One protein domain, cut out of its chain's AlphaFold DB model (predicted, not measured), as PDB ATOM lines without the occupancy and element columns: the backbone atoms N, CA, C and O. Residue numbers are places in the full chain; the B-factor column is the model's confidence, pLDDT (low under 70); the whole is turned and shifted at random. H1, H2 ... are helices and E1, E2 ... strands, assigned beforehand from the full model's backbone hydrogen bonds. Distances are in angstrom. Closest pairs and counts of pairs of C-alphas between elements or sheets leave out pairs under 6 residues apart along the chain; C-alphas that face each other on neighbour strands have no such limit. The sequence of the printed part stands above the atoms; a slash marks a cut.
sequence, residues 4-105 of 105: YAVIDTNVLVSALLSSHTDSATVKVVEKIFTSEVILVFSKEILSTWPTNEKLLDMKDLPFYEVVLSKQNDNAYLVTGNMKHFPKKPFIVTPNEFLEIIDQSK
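AT A GLANCE: This is residues 4 to 105 of the 105 residues of the protein "PIN domain-containing protein" of Faecalicoccus pleomorphus (UniProt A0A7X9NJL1). A small parallel sheet of three short strands is layered between helices, with H2 and H5 packed over one face and H4 over the other. H1 packs on H2 near the sheet, and between H3 and H4 a wide loop, residues 47 to 60, swings far out from the body. The printed part has 102 residues with five named helices and three named strands, in the order E1 H1 H2 E2 H3 H4 E3 H5; the sheet's order is E2 E1 E3 and the class is mostly helix. The whole is compact, with a radius of gyration of the C-alphas of 13.6 A and spans of 40 by 29 by 25 A.

HOW THE PARTS SIT: Start at E1, residues 4 to 7, the inner strand of the sheet. Next come H1, residues 9 to 17, and H2, residues 24 to 33; they touch, about perpendicular at 80 degrees, closest at the C-alphas of Ala 15 and Val 26, 4.6 A apart. E2, residues 37 to 39, is parallel to E1, with N 5 and O 38 at 3.0 A, within hydrogen-bond range. E1, H1, H2 and E2 form a strand-helix-strand unit, two parallel neighbour strands joined through helices, with a right-handed crossover. H2 is on the sheet, over E2 and E1, at a height over the sheet of 9.8 A. Go on to H3, residues 43 to 46, and H4, residues 61 to 69, which only just touch, with 3 pairs of C-alphas within 8 A, closest at Ile 45 and Pro 62, 5.2 A. H4 is on the opposite face from H2, over E1 and E3, the latter residues 76 to 78, and runs along the strands at 3 degrees to E1 on the local plane. E3 is parallel to E1, with N 6 and O 76 at 2.8 A and N 78 and O 6 at 2.9 A. E2, H3, H4 and E3 form a split unit, with E1 between its strands, also right-handed. Last, H5, residues 94 to 103, is on the same face as H2 and touches it at a steep tilt of 56 degrees, the same way, closest at the C-alphas of Ala 24 and Pro 94, 5.5 A. Every O i to N i+4 pair is within hydrogen-bond range in H1, H2, H4 and H5; H3 is too short for one.

IN THESE COORDINATES: Find C-alpha 4 at (134.472, 149.088, 196.961), where E1 begins. H2 runs 14.4 A from C-alpha 24, and H5 14.3 A from C-alpha 94 to C-alpha 103 at (131.691, 142.304, 210.593); H1 and H4 are 12.3 A each.

THE WHOLE: The C-alphas of Ser 19 and Asn 52 are the two farthest apart, 41.6 A. The printed part has no cut; the links H3 to H4 and E3 to H5 are long. Look for pLDDT under 70 at residues 43 to 58 and 105.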
ATOM      1  N   TYR A   4     134.405 147.926 197.847       92.75
ATOM      2  CA  TYR A   4     134.472 149.088 196.961       92.75
ATOM      3  C   TYR A   4     133.824 150.296 197.628       92.75
ATOM      4  O   TYR A   4     132.700 150.205 198.122       92.75
ATOM      5  N   ALA A   5     134.509 151.438 197.629       93.81
ATOM      6  CA  ALA A   5     133.969 152.647 198.237       93.81
ATOM      7  C   ALA A   5     134.210 153.903 197.403       93.81
ATOM      8  O   ALA A   5     135.321 154.167 196.942       93.81
ATOM      9  N   VAL A   6     133.161 154.711 197.274       93.56
ATOM     10  CA  VAL A   6     133.242 156.119 196.894       93.56
ATOM     11  C   VAL A   6     133.391 156.915 198.182       93.56
ATOM     12  O   VAL A   6     132.553 156.821 199.077       93.56
ATOM     13  N   ILE A   7     134.464 157.690 198.294       92.38
ATOM     14  CA  ILE A   7     134.743 158.478 199.493       92.38
ATOM     15  C   ILE A   7     134.428 159.942 199.204       92.38
ATOM     16  O   ILE A   7     135.023 160.541 198.308       92.38
ATOM     17  N   ASP A   8     133.511 160.524 199.976       88.94
ATOM     18  CA  ASP A   8     133.326 161.975 200.007       88.94
ATOM     19  C   ASP A   8     134.644 162.628 200.439       88.94
ATOM     20  O   ASP A   8     135.245 162.262 201.453       88.94
ATOM     21  N   THR A   9     135.094 163.625 199.684       88.12
ATOM     22  CA  THR A   9     136.328 164.370 199.965       88.12
ATOM     23  C   THR A   9     136.425 164.890 201.399       88.12
ATOM     24  O   THR A   9     137.526 164.926 201.947       88.12
ATOM     25  N   ASN A  10     135.305 165.220 202.050       88.94
ATOM     26  CA  ASN A  10     135.312 165.651 203.447       88.94
ATOM     27  C   ASN A  10     135.840 164.569 204.391       88.94
ATOM     28  O   ASN A  10     136.526 164.898 205.349       88.94
ATOM     29  N   VAL A  11     135.602 163.286 204.108       92.44
ATOM     30  CA  VAL A  11     136.159 162.175 204.898       92.44
ATOM     31  C   VAL A  11     137.688 162.192 204.826       92.44
ATOM     32  O   VAL A  11     138.347 162.048 205.854       92.44
ATOM     33  N   LEU A  12     138.257 162.442 203.640       91.88
ATOM     34  CA  LEU A  12     139.708 162.540 203.448       91.88
ATOM     35  C   LEU A  12     140.292 163.792 204.111       91.88
ATOM     36  O   LEU A  12     141.294 163.703 204.813       91.88
ATOM     37  N   VAL A  13     139.657 164.954 203.927       93.12
ATOM     38  CA  VAL A  13     140.098 166.208 204.558       93.12
ATOM     39  C   VAL A  13     140.023 166.093 206.082       93.12
ATOM     40  O   VAL A  13     140.975 166.451 206.769       93.12
ATOM     41  N   SER A  14     138.941 165.535 206.627       93.88
ATOM     42  CA  SER A  14     138.803 165.293 208.063       93.88
ATOM     43  C   SER A  14     139.834 164.298 208.590       93.88
ATOM     44  O   SER A  14     140.326 164.495 209.694       93.88
ATOM     45  N   ALA A  15     140.187 163.255 207.833       95.00
ATOM     46  CA  ALA A  15     141.274 162.353 208.209       95.00
ATOM     47  C   ALA A  15     142.622 163.090 208.271       95.00
ATOM     48  O   ALA A  15     143.339 162.962 209.257       95.00
ATOM     49  N   LEU A  16     142.933 163.910 207.259       94.12
ATOM     50  CA  LEU A  16     144.176 164.689 207.188       94.12
ATOM     51  C   LEU A  16     144.307 165.730 208.308       94.12
ATOM     52  O   LEU A  16     145.414 166.003 208.762       94.12
ATOM     53  N   LEU A  17     143.193 166.330 208.729       95.19
ATOM     54  CA  LEU A  17     143.169 167.348 209.783       95.19
ATOM     55  C   LEU A  17     143.047 166.760 211.196       95.19
ATOM     56  O   LEU A  17     143.177 167.497 212.173       95.19
ATOM     57  N   SER A  18     142.760 165.465 211.321       93.94
ATOM     58  CA  SER A  18     142.549 164.829 212.618       93.94
ATOM     59  C   SER A  18     143.863 164.687 213.384       93.94
ATOM     60  O   SER A  18     144.826 164.098 212.900       93.94
ATOM     61  N   SER A  19     143.878 165.149 214.633       92.31
ATOM     62  CA  SER A  19     144.931 164.827 215.606       92.31
ATOM     63  C   SER A  19     144.729 163.463 216.280       92.31
ATOM     64  O   SER A  19     145.563 163.045 217.080       92.31
ATOM     65  N   HIS A  20     143.612 162.788 215.994       92.88
ATOM     66  CA  HIS A  20     143.196 161.536 216.618       92.88
ATOM     67  C   HIS A  20     143.332 160.388 215.620       92.88
ATOM     68  O   HIS A  20     142.507 160.226 214.713       92.88
ATOM     69  N   THR A  21     144.368 159.571 215.797       89.75
ATOM     70  CA  THR A  21     144.640 158.416 214.927       89.75
ATOM     71  C   THR A  21     143.549 157.350 215.009       89.75
ATOM     72  O   THR A  21     143.365 156.571 214.086       89.75
ATOM     73  N   ASP A  22     142.783 157.320 216.097       92.31
ATOM     74  CA  ASP A  22     141.681 156.388 216.318       92.31
ATOM     75  C   ASP A  22     140.338 156.855 215.734       92.31
ATOM     76  O   ASP A  22     139.355 156.103 215.786       92.31
ATOM     77  N   SER A  23     140.289 158.062 215.160       95.06
ATOM     78  CA  SER A  23     139.086 158.600 214.525       95.06
ATOM     79  C   SER A  23     138.642 157.754 213.328       95.06
ATOM     80  O   SER A  23     139.447 157.179 212.594       95.06
ATOM     81  N   ALA A  24     137.329 157.694 213.112       94.81
ATOM     82  CA  ALA A  24     136.735 156.863 212.069       94.81
ATOM     83  C   ALA A  24     137.242 157.219 210.665       94.81
ATOM     84  O   ALA A  24     137.531 156.340 209.863       94.81
ATOM     85  N   THR A  25     137.403 158.509 210.374       95.69
ATOM     86  CA  THR A  25     137.919 158.995 209.088       95.69
ATOM     87  C   THR A  25     139.360 158.540 208.850       95.69
ATOM     88  O   THR A  25     139.670 158.087 207.750       95.69
ATOM     89  N   VAL A  26     140.219 158.585 209.877       96.12
ATOM     90  CA  VAL A  26     141.597 158.074 209.793       96.12
ATOM     91  C   VAL A  26     141.598 156.567 209.557       96.12
ATOM     92  O   VAL A  26     142.240 156.109 208.620       96.12
ATOM     93  N   LYS A  27     140.800 155.805 210.311       96.00
ATOM     94  CA  LYS A  27     140.677 154.351 210.126       96.00
ATOM     95  C   LYS A  27     140.171 153.969 208.736       96.00
ATOM     96  O   LYS A  27     140.683 153.028 208.141       96.00
ATOM     97  N   VAL A  28     139.206 154.700 208.174       94.69
ATOM     98  CA  VAL A  28     138.763 154.483 206.783       94.69
ATOM     99  C   VAL A  28     139.925 154.682 205.807       94.69
ATOM    100  O   VAL A  28     140.106 153.876 204.898       94.69
ATOM    101  N   VAL A  29     140.746 155.713 206.017       94.25
ATOM    102  CA  VAL A  29     141.948 155.955 205.210       94.25
ATOM    103  C   VAL A  29     142.986 154.843 205.380       94.25
ATOM    104  O   VAL A  29     143.537 154.373 204.387       94.25
ATOM    105  N   GLU A  30     143.203 154.344 206.595       94.38
ATOM    106  CA  GLU A  30     144.071 153.186 206.838       94.38
ATOM    107  C   GLU A  30     143.607 151.958 206.045       94.38
ATOM    108  O   GLU A  30     144.428 151.314 205.396       94.38
ATOM    109  N   LYS A  31     142.295 151.678 206.009       93.12
ATOM    110  CA  LYS A  31     141.724 150.566 205.225       93.12
ATOM    111  C   LYS A  31     141.953 150.689 203.719       93.12
ATOM    112  O   LYS A  31     142.049 149.674 203.027       93.12
ATOM    113  N   ILE A  32     142.047 151.913 203.206       93.12
ATOM    114  CA  ILE A  32     142.421 152.162 201.809       93.12
ATOM    115  C   ILE A  32     143.890 151.786 201.599       93.12
ATOM    116  O   ILE A  32     144.219 151.067 200.657       93.12
ATOM    117  N   PHE A  33     144.779 152.218 202.496       92.19
ATOM    118  CA  PHE A  33     146.208 151.911 202.404       92.19
ATOM    119  C   PHE A  33     146.518 150.420 202.579       92.19
ATOM    120  O   PHE A  33     147.423 149.907 201.922       92.19
ATOM    121  N   THR A  34     145.750 149.697 203.399       92.31
ATOM    122  CA  THR A  34     145.868 148.235 203.539       92.31
ATOM    123  C   THR A  34     145.221 147.463 202.388       92.31
ATOM    124  O   THR A  34     145.284 146.235 202.372       92.31
ATOM    125  N   SER A  35     144.624 148.154 201.407       89.31
ATOM    126  CA  SER A  35     143.876 147.557 200.291       89.31
ATOM    127  C   SER A  35     142.678 146.693 200.723       89.31
ATOM    128  O   SER A  35     142.170 145.895 199.935       89.31
ATOM    129  N   GLU A  36     142.189 146.859 201.958       91.50
ATOM    130  CA  GLU A  36     140.903 146.301 202.403       91.50
ATOM    131  C   GLU A  36     139.732 147.031 201.714       91.50
ATOM    132  O   GLU A  36     138.685 146.433 201.443       91.50
ATOM    133  N   VAL A  37     139.937 148.310 201.379       92.69
ATOM    134  CA  VAL A  37     139.000 149.161 200.638       92.69
ATOM    135  C   VAL A  37     139.627 149.607 199.318       92.69
ATOM    136  O   VAL A  37     140.665 150.263 199.298       92.69
ATOM    137  N   ILE A  38     138.965 149.293 198.205       92.75
ATOM    138  CA  ILE A  38     139.303 149.799 196.877       92.75
ATOM    139  C   ILE A  38     138.497 151.065 196.614       92.75
ATOM    140  O   ILE A  38     137.264 151.060 196.601       92.75
ATOM    141  N   LEU A  39     139.217 152.155 196.361       91.06
ATOM    142  CA  LEU A  39     138.612 153.420 195.982       91.06
ATOM    143  C   LEU A  39     137.996 153.346 194.591       91.06
ATOM    144  O   LEU A  39     138.658 153.001 193.611       91.06
ATOM    145  N   VAL A  40     136.738 153.757 194.508       88.75
ATOM    146  CA  VAL A  40     136.034 153.985 193.255       88.75
ATOM    147  C   VAL A  40     136.010 155.482 192.986       88.75
ATOM    148  O   VAL A  40     135.416 156.263 193.726       88.75
ATOM    149  N   PHE A  41     136.632 155.872 191.881       81.75
ATOM    150  CA  PHE A  41     136.564 157.215 191.325       81.75
ATOM    151  C   PHE A  41     136.190 157.105 189.844       81.75
ATOM    152  O   PHE A  41     136.664 156.206 189.150       81.75
ATOM    153  N   SER A  42     135.345 158.009 189.345       72.81
ATOM    154  CA  SER A  42     135.116 158.148 187.903       72.81
ATOM    155  C   SER A  42     135.785 159.415 187.389       72.81
ATOM    156  O   SER A  42     135.730 160.470 188.019       72.81
ATOM    157  N   LYS A  43     136.396 159.318 186.207       62.00
ATOM    158  CA  LYS A  43     136.936 160.469 185.475       62.00
ATOM    159  C   LYS A  43     135.814 161.400 184.980       62.00
ATOM    160  O   LYS A  43     136.057 162.581 184.752       62.00
ATOM    161  N   GLU A  44     134.592 160.877 184.862       52.91
ATOM    162  CA  GLU A  44     133.390 161.585 184.393       52.91
ATOM    163  C   GLU A  44     132.764 162.489 185.462       52.91
ATOM    164  O   GLU A  44     131.922 163.315 185.135       52.91
ATOM    165  N   ILE A  45     133.257 162.440 186.708       52.28
ATOM    166  CA  ILE A  45     132.924 163.395 187.784       52.28
ATOM    167  C   ILE A  45     133.247 164.856 187.382       52.28
ATOM    168  O   ILE A  45     132.746 165.798 187.991       52.28
ATOM    169  N   LEU A  46     134.047 165.070 186.327       49.38
ATOM    170  CA  LEU A  46     134.365 166.392 185.770       49.38
ATOM    171  C   LEU A  46     133.464 166.828 184.599       49.38
ATOM    172  O   LEU A  46     133.583 167.967 184.149       49.38
ATOM    173  N   SER A  47     132.582 165.964 184.086       41.66
ATOM    174  CA  SER A  47     131.681 166.290 182.976       41.66
ATOM    175  C   SER A  47     130.230 166.137 183.422       41.66
ATOM    176  O   SER A  47     129.733 165.030 183.589       41.66
ATOM    177  N   THR A  48     129.555 167.262 183.622       41.47
ATOM    178  CA  THR A  48     128.140 167.350 183.997       41.47
ATOM    179  C   THR A  48     127.240 166.592 183.012       41.47
ATOM    180  O   THR A  48     127.194 166.957 181.835       41.47
ATOM    181  N   TRP A  49     126.487 165.595 183.483       45.84
ATOM    182  CA  TRP A  49     125.390 164.965 182.737       45.84
ATOM    183  C   TRP A  49     124.031 165.480 183.248       45.84
ATOM    184  O   TRP A  49     123.895 165.765 184.437       45.84
ATOM    185  N   PRO A  50     123.011 165.635 182.383       46.34
ATOM    186  CA  PRO A  50     121.699 166.121 182.792       46.34
ATOM    187  C   PRO A  50     120.851 164.968 183.350       46.34
ATOM    188  O   PRO A  50     120.231 164.218 182.597       46.34
ATOM    189  N   THR A  51     120.800 164.816 184.672       49.59
ATOM    190  CA  THR A  51     119.849 163.925 185.353       49.59
ATOM    191  C   THR A  51     118.543 164.664 185.679       49.59
ATOM    192  O   THR A  51     118.534 165.825 186.081       49.59
ATOM    193  N   ASN A  52     117.408 163.982 185.491       50.69
ATOM    194  CA  ASN A  52     116.049 164.523 185.662       50.69
ATOM    195  C   ASN A  52     115.580 164.551 187.139       50.69
ATOM    196  O   ASN A  52     114.387 164.697 187.408       50.69
ATOM    197  N   GLU A  53     116.497 164.395 188.099       46.94
ATOM    198  CA  GLU A  53     116.204 164.438 189.534       46.94
ATOM    199  C   GLU A  53     116.675 165.763 190.144       46.94
ATOM    200  O   GLU A  53     117.811 166.196 189.959       46.94
ATOM    201  N   LYS A  54     115.790 166.427 190.898       44.97
ATOM    202  CA  LYS A  54     116.149 167.629 191.662       44.97
ATOM    203  C   LYS A  54     117.001 167.230 192.858       44.97
ATOM    204  O   LYS A  54     116.476 166.823 193.893       44.97
ATOM    205  N   LEU A  55     118.306 167.400 192.725       51.59
ATOM    206  CA  LEU A  55     119.231 167.300 193.846       51.59
ATOM    207  C   LEU A  55     119.304 168.645 194.560       51.59
ATOM    208  O   LEU A  55     119.323 169.702 193.928       51.59
ATOM    209  N   LEU A  56     119.305 168.591 195.890       52.47
ATOM    210  CA  LEU A  56     119.325 169.774 196.752       52.47
ATOM    211  C   LEU A  56     120.702 170.459 196.779       52.47
ATOM    212  O   LEU A  56     120.765 171.635 197.124       52.47
ATOM    213  N   ASP A  57     121.769 169.766 196.362       54.59
ATOM    214  CA  ASP A  57     123.111 170.335 196.210       54.59
ATOM    215  C   ASP A  57     123.869 169.632 195.063       54.59
ATOM    216  O   ASP A  57     124.180 168.442 195.130       54.59
ATOM    217  N   MET A  58     124.138 170.347 193.962       61.47
ATOM    218  CA  MET A  58     124.750 169.770 192.749       61.47
ATOM    219  C   MET A  58     126.190 169.280 192.964       61.47
ATOM    220  O   MET A  58     126.710 168.542 192.131       61.47
ATOM    221  N   LYS A  59     126.852 169.688 194.054       70.00
ATOM    222  CA  LYS A  59     128.238 169.290 194.346       70.00
ATOM    223  C   LYS A  59     128.369 167.826 194.760       70.00
ATOM    224  O   LYS A  59     129.406 167.225 194.502       70.00
ATOM    225  N   ASP A  60     127.321 167.263 195.355       78.12
ATOM    226  CA  ASP A  60     127.326 165.900 195.888       78.12
ATOM    227  C   ASP A  60     126.844 164.854 194.866       78.12
ATOM    228  O   ASP A  60     127.072 163.653 195.034       78.12
ATOM    229  N   LEU A  61     126.239 165.315 193.762       79.81
ATOM    230  CA  LEU A  61     125.738 164.472 192.675       79.81
ATOM    231  C   LEU A  61     126.781 163.485 192.133       79.81
ATOM    232  O   LEU A  61     126.466 162.296 192.045       79.81
ATOM    233  N   PRO A  62     128.021 163.901 191.819       82.38
ATOM    234  CA  PRO A  62     128.961 162.985 191.190       82.38
ATOM    235  C   PRO A  62     129.328 161.799 192.089       82.38
ATOM    236  O   PRO A  62     129.487 160.684 191.600       82.38
ATOM    237  N   PHE A  63     129.407 161.995 193.411       86.81
ATOM    238  CA  PHE A  63     129.658 160.897 194.352       86.81
ATOM    239  C   PHE A  63     128.500 159.894 194.359       86.81
ATOM    240  O   PHE A  63     128.720 158.680 194.386       86.81
ATOM    241  N   TYR A  64     127.269 160.403 194.297       86.69
ATOM    242  CA  TYR A  64     126.068 159.581 194.253       86.69
ATOM    243  C   TYR A  64     125.947 158.790 192.937       86.69
ATOM    244  O   TYR A  64     125.677 157.592 192.951       86.69
ATOM    245  N   GLU A  65     126.210 159.418 191.792       84.50
ATOM    246  CA  GLU A  65     126.211 158.747 190.483       84.50
ATOM    247  C   GLU A  65     127.244 157.619 190.408       84.50
ATOM    248  O   GLU A  65     126.945 156.518 189.938       84.50
ATOM    249  N   VAL A  66     128.451 157.858 190.921       87.06
ATOM    250  CA  VAL A  66     129.522 156.858 190.895       87.06
ATOM    251  C   VAL A  66     129.144 155.646 191.735       87.06
ATOM    252  O   VAL A  66     129.274 154.517 191.256       87.06
ATOM    253  N   VAL A  67     128.634 155.853 192.955       90.25
ATOM    254  CA  VAL A  67     128.248 154.725 193.813       90.25
ATOM    255  C   VAL A  67     127.089 153.940 193.199       90.25
ATOM    256  O   VAL A  67     127.093 152.711 193.271       90.25
ATOM    257  N   LEU A  68     126.151 154.615 192.522       88.75
ATOM    258  CA  LEU A  68     125.068 153.966 191.780       88.75
ATOM    259  C   LEU A  68     125.597 153.106 190.628       88.75
ATOM    260  O   LEU A  68     125.195 151.950 190.492       88.75
ATOM    261  N   SER A  69     126.543 153.626 189.841       86.38
ATOM    262  CA  SER A  69     127.152 152.896 188.720       86.38
ATOM    263  C   SER A  69     127.895 151.621 189.151       86.38
ATOM    264  O   SER A  69     128.089 150.710 188.347       86.38
ATOM    265  N   LYS A  70     128.291 151.546 190.429       88.69
ATOM    266  CA  LYS A  70     129.039 150.437 191.036       88.69
ATOM    267  C   LYS A  70     128.238 149.620 192.048       88.69
ATOM    268  O   LYS A  70     128.817 148.823 192.781       88.69
ATOM    269  N   GLN A  71     126.910 149.739 192.068       87.56
ATOM    270  CA  GLN A  71     126.079 148.918 192.962       87.56
ATOM    271  C   GLN A  71     126.170 147.415 192.675       87.56
ATOM    272  O   GLN A  71     126.075 146.627 193.608       87.56
ATOM    273  N   ASN A  72     126.425 147.006 191.427       87.06
ATOM    274  CA  ASN A  72     126.659 145.591 191.104       87.06
ATOM    275  C   ASN A  72     127.912 145.021 191.795       87.06
ATOM    276  O   ASN A  72     127.994 143.816 192.007       87.06
ATOM    277  N   ASP A  73     128.849 145.893 192.179       87.88
ATOM    278  CA  ASP A  73     130.068 145.547 192.911       87.88
ATOM    279  C   ASP A  73     129.888 145.729 194.437       87.88
ATOM    280  O   ASP A  73     130.865 145.705 195.185       87.88
ATOM    281  N   ASN A  74     128.645 145.924 194.913       90.00
ATOM    282  CA  ASN A  74     128.292 146.245 196.304       90.00
ATOM    283  C   ASN A  74     129.069 147.453 196.861       90.00
ATOM    284  O   ASN A  74     129.543 147.430 197.996       90.00
ATOM    285  N   ALA A  75     129.233 148.501 196.048       93.38
ATOM    286  CA  ALA A  75     129.965 149.690 196.461       93.38
ATOM    287  C   ALA A  75     129.196 150.540 197.486       93.38
ATOM    288  O   ALA A  75     127.978 150.713 197.385       93.38
ATOM    289  N   TYR A  76     129.934 151.146 198.416       95.94
ATOM    290  CA  TYR A  76     129.404 152.063 199.426       95.94
ATOM    291  C   TYR A  76     129.836 153.504 199.156       95.94
ATOM    292  O   TYR A  76     130.947 153.758 198.697       95.94
ATOM    293  N   LEU A  77     128.975 154.464 199.475       95.19
ATOM    294  CA  LEU A  77     129.320 155.875 199.564       95.19
ATOM    295  C   LEU A  77     129.555 156.210 201.030       95.19
ATOM    296  O   LEU A  77     128.628 156.154 201.836       95.19
ATOM    297  N   VAL A  78     130.788 156.578 201.357       96.31
ATOM    298  CA  VAL A  78     131.189 156.956 202.712       96.31
ATOM    299  C   VAL A  78     131.222 158.476 202.799       96.31
ATOM    300  O   VAL A  78     132.018 159.123 202.115       96.31
ATOM    301  N   THR A  79     130.367 159.060 203.637       94.12
ATOM    302  CA  THR A  79     130.226 160.519 203.752       94.12
ATOM    303  C   THR A  79     129.976 160.977 205.188       94.12
ATOM    304  O   THR A  79     129.328 160.302 205.983       94.12
ATOM    305  N   GLY A  80     130.482 162.166 205.526       90.44
ATOM    306  CA  GLY A  80     130.119 162.875 206.758       90.44
ATOM    307  C   GLY A  80     128.827 163.697 206.639       90.44
ATOM    308  O   GLY A  80     128.314 164.179 207.645       90.44
ATOM    309  N   ASN A  81     128.277 163.853 205.428       88.44
ATOM    310  CA  ASN A  81     127.168 164.756 205.112       88.44
ATOM    311  C   ASN A  81     125.896 164.004 204.705       88.44
ATOM    312  O   ASN A  81     125.254 164.324 203.707       88.44
ATOM    313  N   MET A  82     125.478 163.032 205.518       88.75
ATOM    314  CA  MET A  82     124.311 162.171 205.258       88.75
ATOM    315  C   MET A  82     123.036 162.923 204.838       88.75
ATOM    316  O   MET A  82     122.230 162.405 204.073       88.75
ATOM    317  N   LYS A  83     122.846 164.157 205.318       86.38
ATOM    318  CA  LYS A  83     121.685 165.003 205.002       86.38
ATOM    319  C   LYS A  83     121.586 165.434 203.528       86.38
ATOM    320  O   LYS A  83     120.509 165.854 203.120       86.38
ATOM    321  N   HIS A  84     122.675 165.379 202.756       85.31
ATOM    322  CA  HIS A  84     122.682 165.766 201.338       85.31
ATOM    323  C   HIS A  84     122.285 164.619 200.401       85.31
ATOM    324  O   HIS A  84     121.979 164.852 199.234       85.31
ATOM    325  N   PHE A  85     122.241 163.389 200.914       86.00
ATOM    326  CA  PHE A  85     121.972 162.191 200.132       86.00
ATOM    327  C   PHE A  85     120.616 161.569 200.500       86.00
ATOM    328  O   PHE A  85     120.139 161.714 201.631       86.00
ATOM    329  N   PRO A  86     119.967 160.846 199.570       88.12
ATOM    330  CA  PRO A  86     118.781 160.066 199.902       88.12
ATOM    331  C   PRO A  86     119.133 158.955 200.896       88.12
ATOM    332  O   PRO A  86     120.198 158.351 200.822       88.12
ATOM    333  N   LYS A  87     118.213 158.608 201.802       89.38
ATOM    334  CA  LYS A  87     118.434 157.487 202.728       89.38
ATOM    335  C   LYS A  87     118.448 156.165 201.956       89.38
ATOM    336  O   LYS A  87     117.407 155.713 201.472       89.38
ATOM    337  N   LYS A  88     119.627 155.558 201.833       91.81
ATOM    338  CA  LYS A  88     119.879 154.293 201.133       91.81
ATOM    339  C   LYS A  88     120.876 153.454 201.942       91.81
ATOM    340  O   LYS A  88     121.742 154.037 202.583       91.81
ATOM    341  N   PRO A  89     120.793 152.112 201.900       92.50
ATOM    342  CA  PRO A  89     121.641 151.234 202.719       92.50
ATOM    343  C   PRO A  89     123.130 151.271 202.338       92.50
ATOM    344  O   PRO A  89     123.975 150.907 203.144       92.50
ATOM    345  N   PHE A  90     123.455 151.709 201.121       93.12
ATOM    346  CA  PHE A  90     124.830 151.845 200.631       93.12
ATOM    347  C   PHE A  90     125.418 153.246 200.859       93.12
ATOM    348  O   PHE A  90     126.517 153.523 200.391       93.12
ATOM    349  N   ILE A  91     124.699 154.146 201.536       94.44
ATOM    350  CA  ILE A  91     125.197 155.473 201.915       94.44
ATOM    351  C   ILE A  91     125.372 155.462 203.422       94.44
ATOM    352  O   ILE A  91     124.403 155.274 204.155       94.44
ATOM    353  N   VAL A  92     126.612 155.615 203.865       96.50
ATOM    354  CA  VAL A  92     127.021 155.320 205.236       96.50
ATOM    355  C   VAL A  92     127.988 156.373 205.757       96.50
ATOM    356  O   VAL A  92     128.743 157.004 205.011       96.50
ATOM    357  N   THR A  93     127.993 156.548 207.070       96.69
ATOM    358  CA  THR A  93     129.021 157.306 207.777       96.69
ATOM    359  C   THR A  93     130.325 156.507 207.863       96.69
ATOM    360  O   THR A  93     130.315 155.281 207.724       96.69
ATOM    361  N   PRO A  94     131.467 157.156 208.158       96.31
ATOM    362  CA  PRO A  94     132.722 156.443 208.389       96.31
ATOM    363  C   PRO A  94     132.629 155.356 209.470       96.31
ATOM    364  O   PRO A  94     133.236 154.304 209.312       96.31
ATOM    365  N   ASN A  95     131.860 155.576 210.542       95.94
ATOM    366  CA  ASN A  95     131.686 154.577 211.603       95.94
ATOM    367  C   ASN A  95     130.905 153.357 211.109       95.94
ATOM    368  O   ASN A  95     131.393 152.238 211.224       95.94
ATOM    369  N   GLU A  96     129.735 153.579 210.507       95.88
ATOM    370  CA  GLU A  96     128.903 152.499 209.958       95.88
ATOM    371  C   GLU A  96     129.676 151.690 208.910       95.88
ATOM    372  O   GLU A  96     129.603 150.465 208.875       95.88
ATOM    373  N   PHE A  97     130.477 152.363 208.080       95.50
ATOM    374  CA  PHE A  97     131.309 151.694 207.089       95.50
ATOM    375  C   PHE A  97     132.365 150.772 207.716       95.50
ATOM    376  O   PHE A  97     132.563 149.655 207.242       95.50
ATOM    377  N   LEU A  98     133.025 151.211 208.793       94.25
ATOM    378  CA  LEU A  98     133.997 150.382 209.511       94.25
ATOM    379  C   LEU A  98     133.331 149.165 210.155       94.25
ATOM    380  O   LEU A  98     133.858 148.062 210.037       94.25
ATOM    381  N   GLU A  99     132.158 149.343 210.763       94.50
ATOM    382  CA  GLU A  99     131.382 148.237 211.331       94.50
ATOM    383  C   GLU A  99     131.044 147.184 210.266       94.50
ATOM    384  O   GLU A  99     131.234 145.993 210.502       94.50
ATOM    385  N   ILE A 100     130.621 147.614 209.072       92.50
ATOM    386  CA  ILE A 100     130.329 146.719 207.940       92.50
ATOM    387  C   ILE A 100     131.575 145.930 207.519       92.50
ATOM    388  O   ILE A 100     131.497 144.719 207.295       92.50
ATOM    389  N   ILE A 101     132.732 146.593 207.411       90.06
ATOM    390  CA  ILE A 101     133.988 145.943 207.008       90.06
ATOM    391  C   ILE A 101     134.446 144.933 208.060       90.06
ATOM    392  O   ILE A 101     134.845 143.824 207.704       90.06
ATOM    393  N   ASP A 102     134.400 145.303 209.338       87.75
ATOM    394  CA  ASP A 102     134.902 144.461 210.421       87.75
ATOM    395  C   ASP A 102     133.968 143.276 210.719       87.75
ATOM    396  O   ASP A 102     134.453 142.201 211.060       87.75
ATOM    397  N   GLN A 103     132.651 143.420 210.519       82.62
ATOM    398  CA  GLN A 103     131.691 142.304 210.593       82.62
ATOM    399  C   GLN A 103     131.811 141.322 209.421       82.62
ATOM    400  O   GLN A 103     131.365 140.183 209.524       82.62
ATOM    401  N   SER A 104     132.401 141.759 208.309       70.00
ATOM    402  CA  SER A 104     132.584 140.947 207.102       70.00
ATOM    403  C   SER A 104     133.909 140.165 207.080       70.00
ATOM    404  O   SER A 104     134.324 139.685 206.017       70.00
ATOM    405  N   LYS A 105     134.604 140.090 208.220       57.94
ATOM    406  CA  LYS A 105     135.851 139.336 208.401       57.94
ATOM    407  C   LYS A 105     135.626 137.910 208.875       57.94
ATOM    408  O   LYS A 105     134.682 137.675 209.655       57.94
TER     409      LYS A 105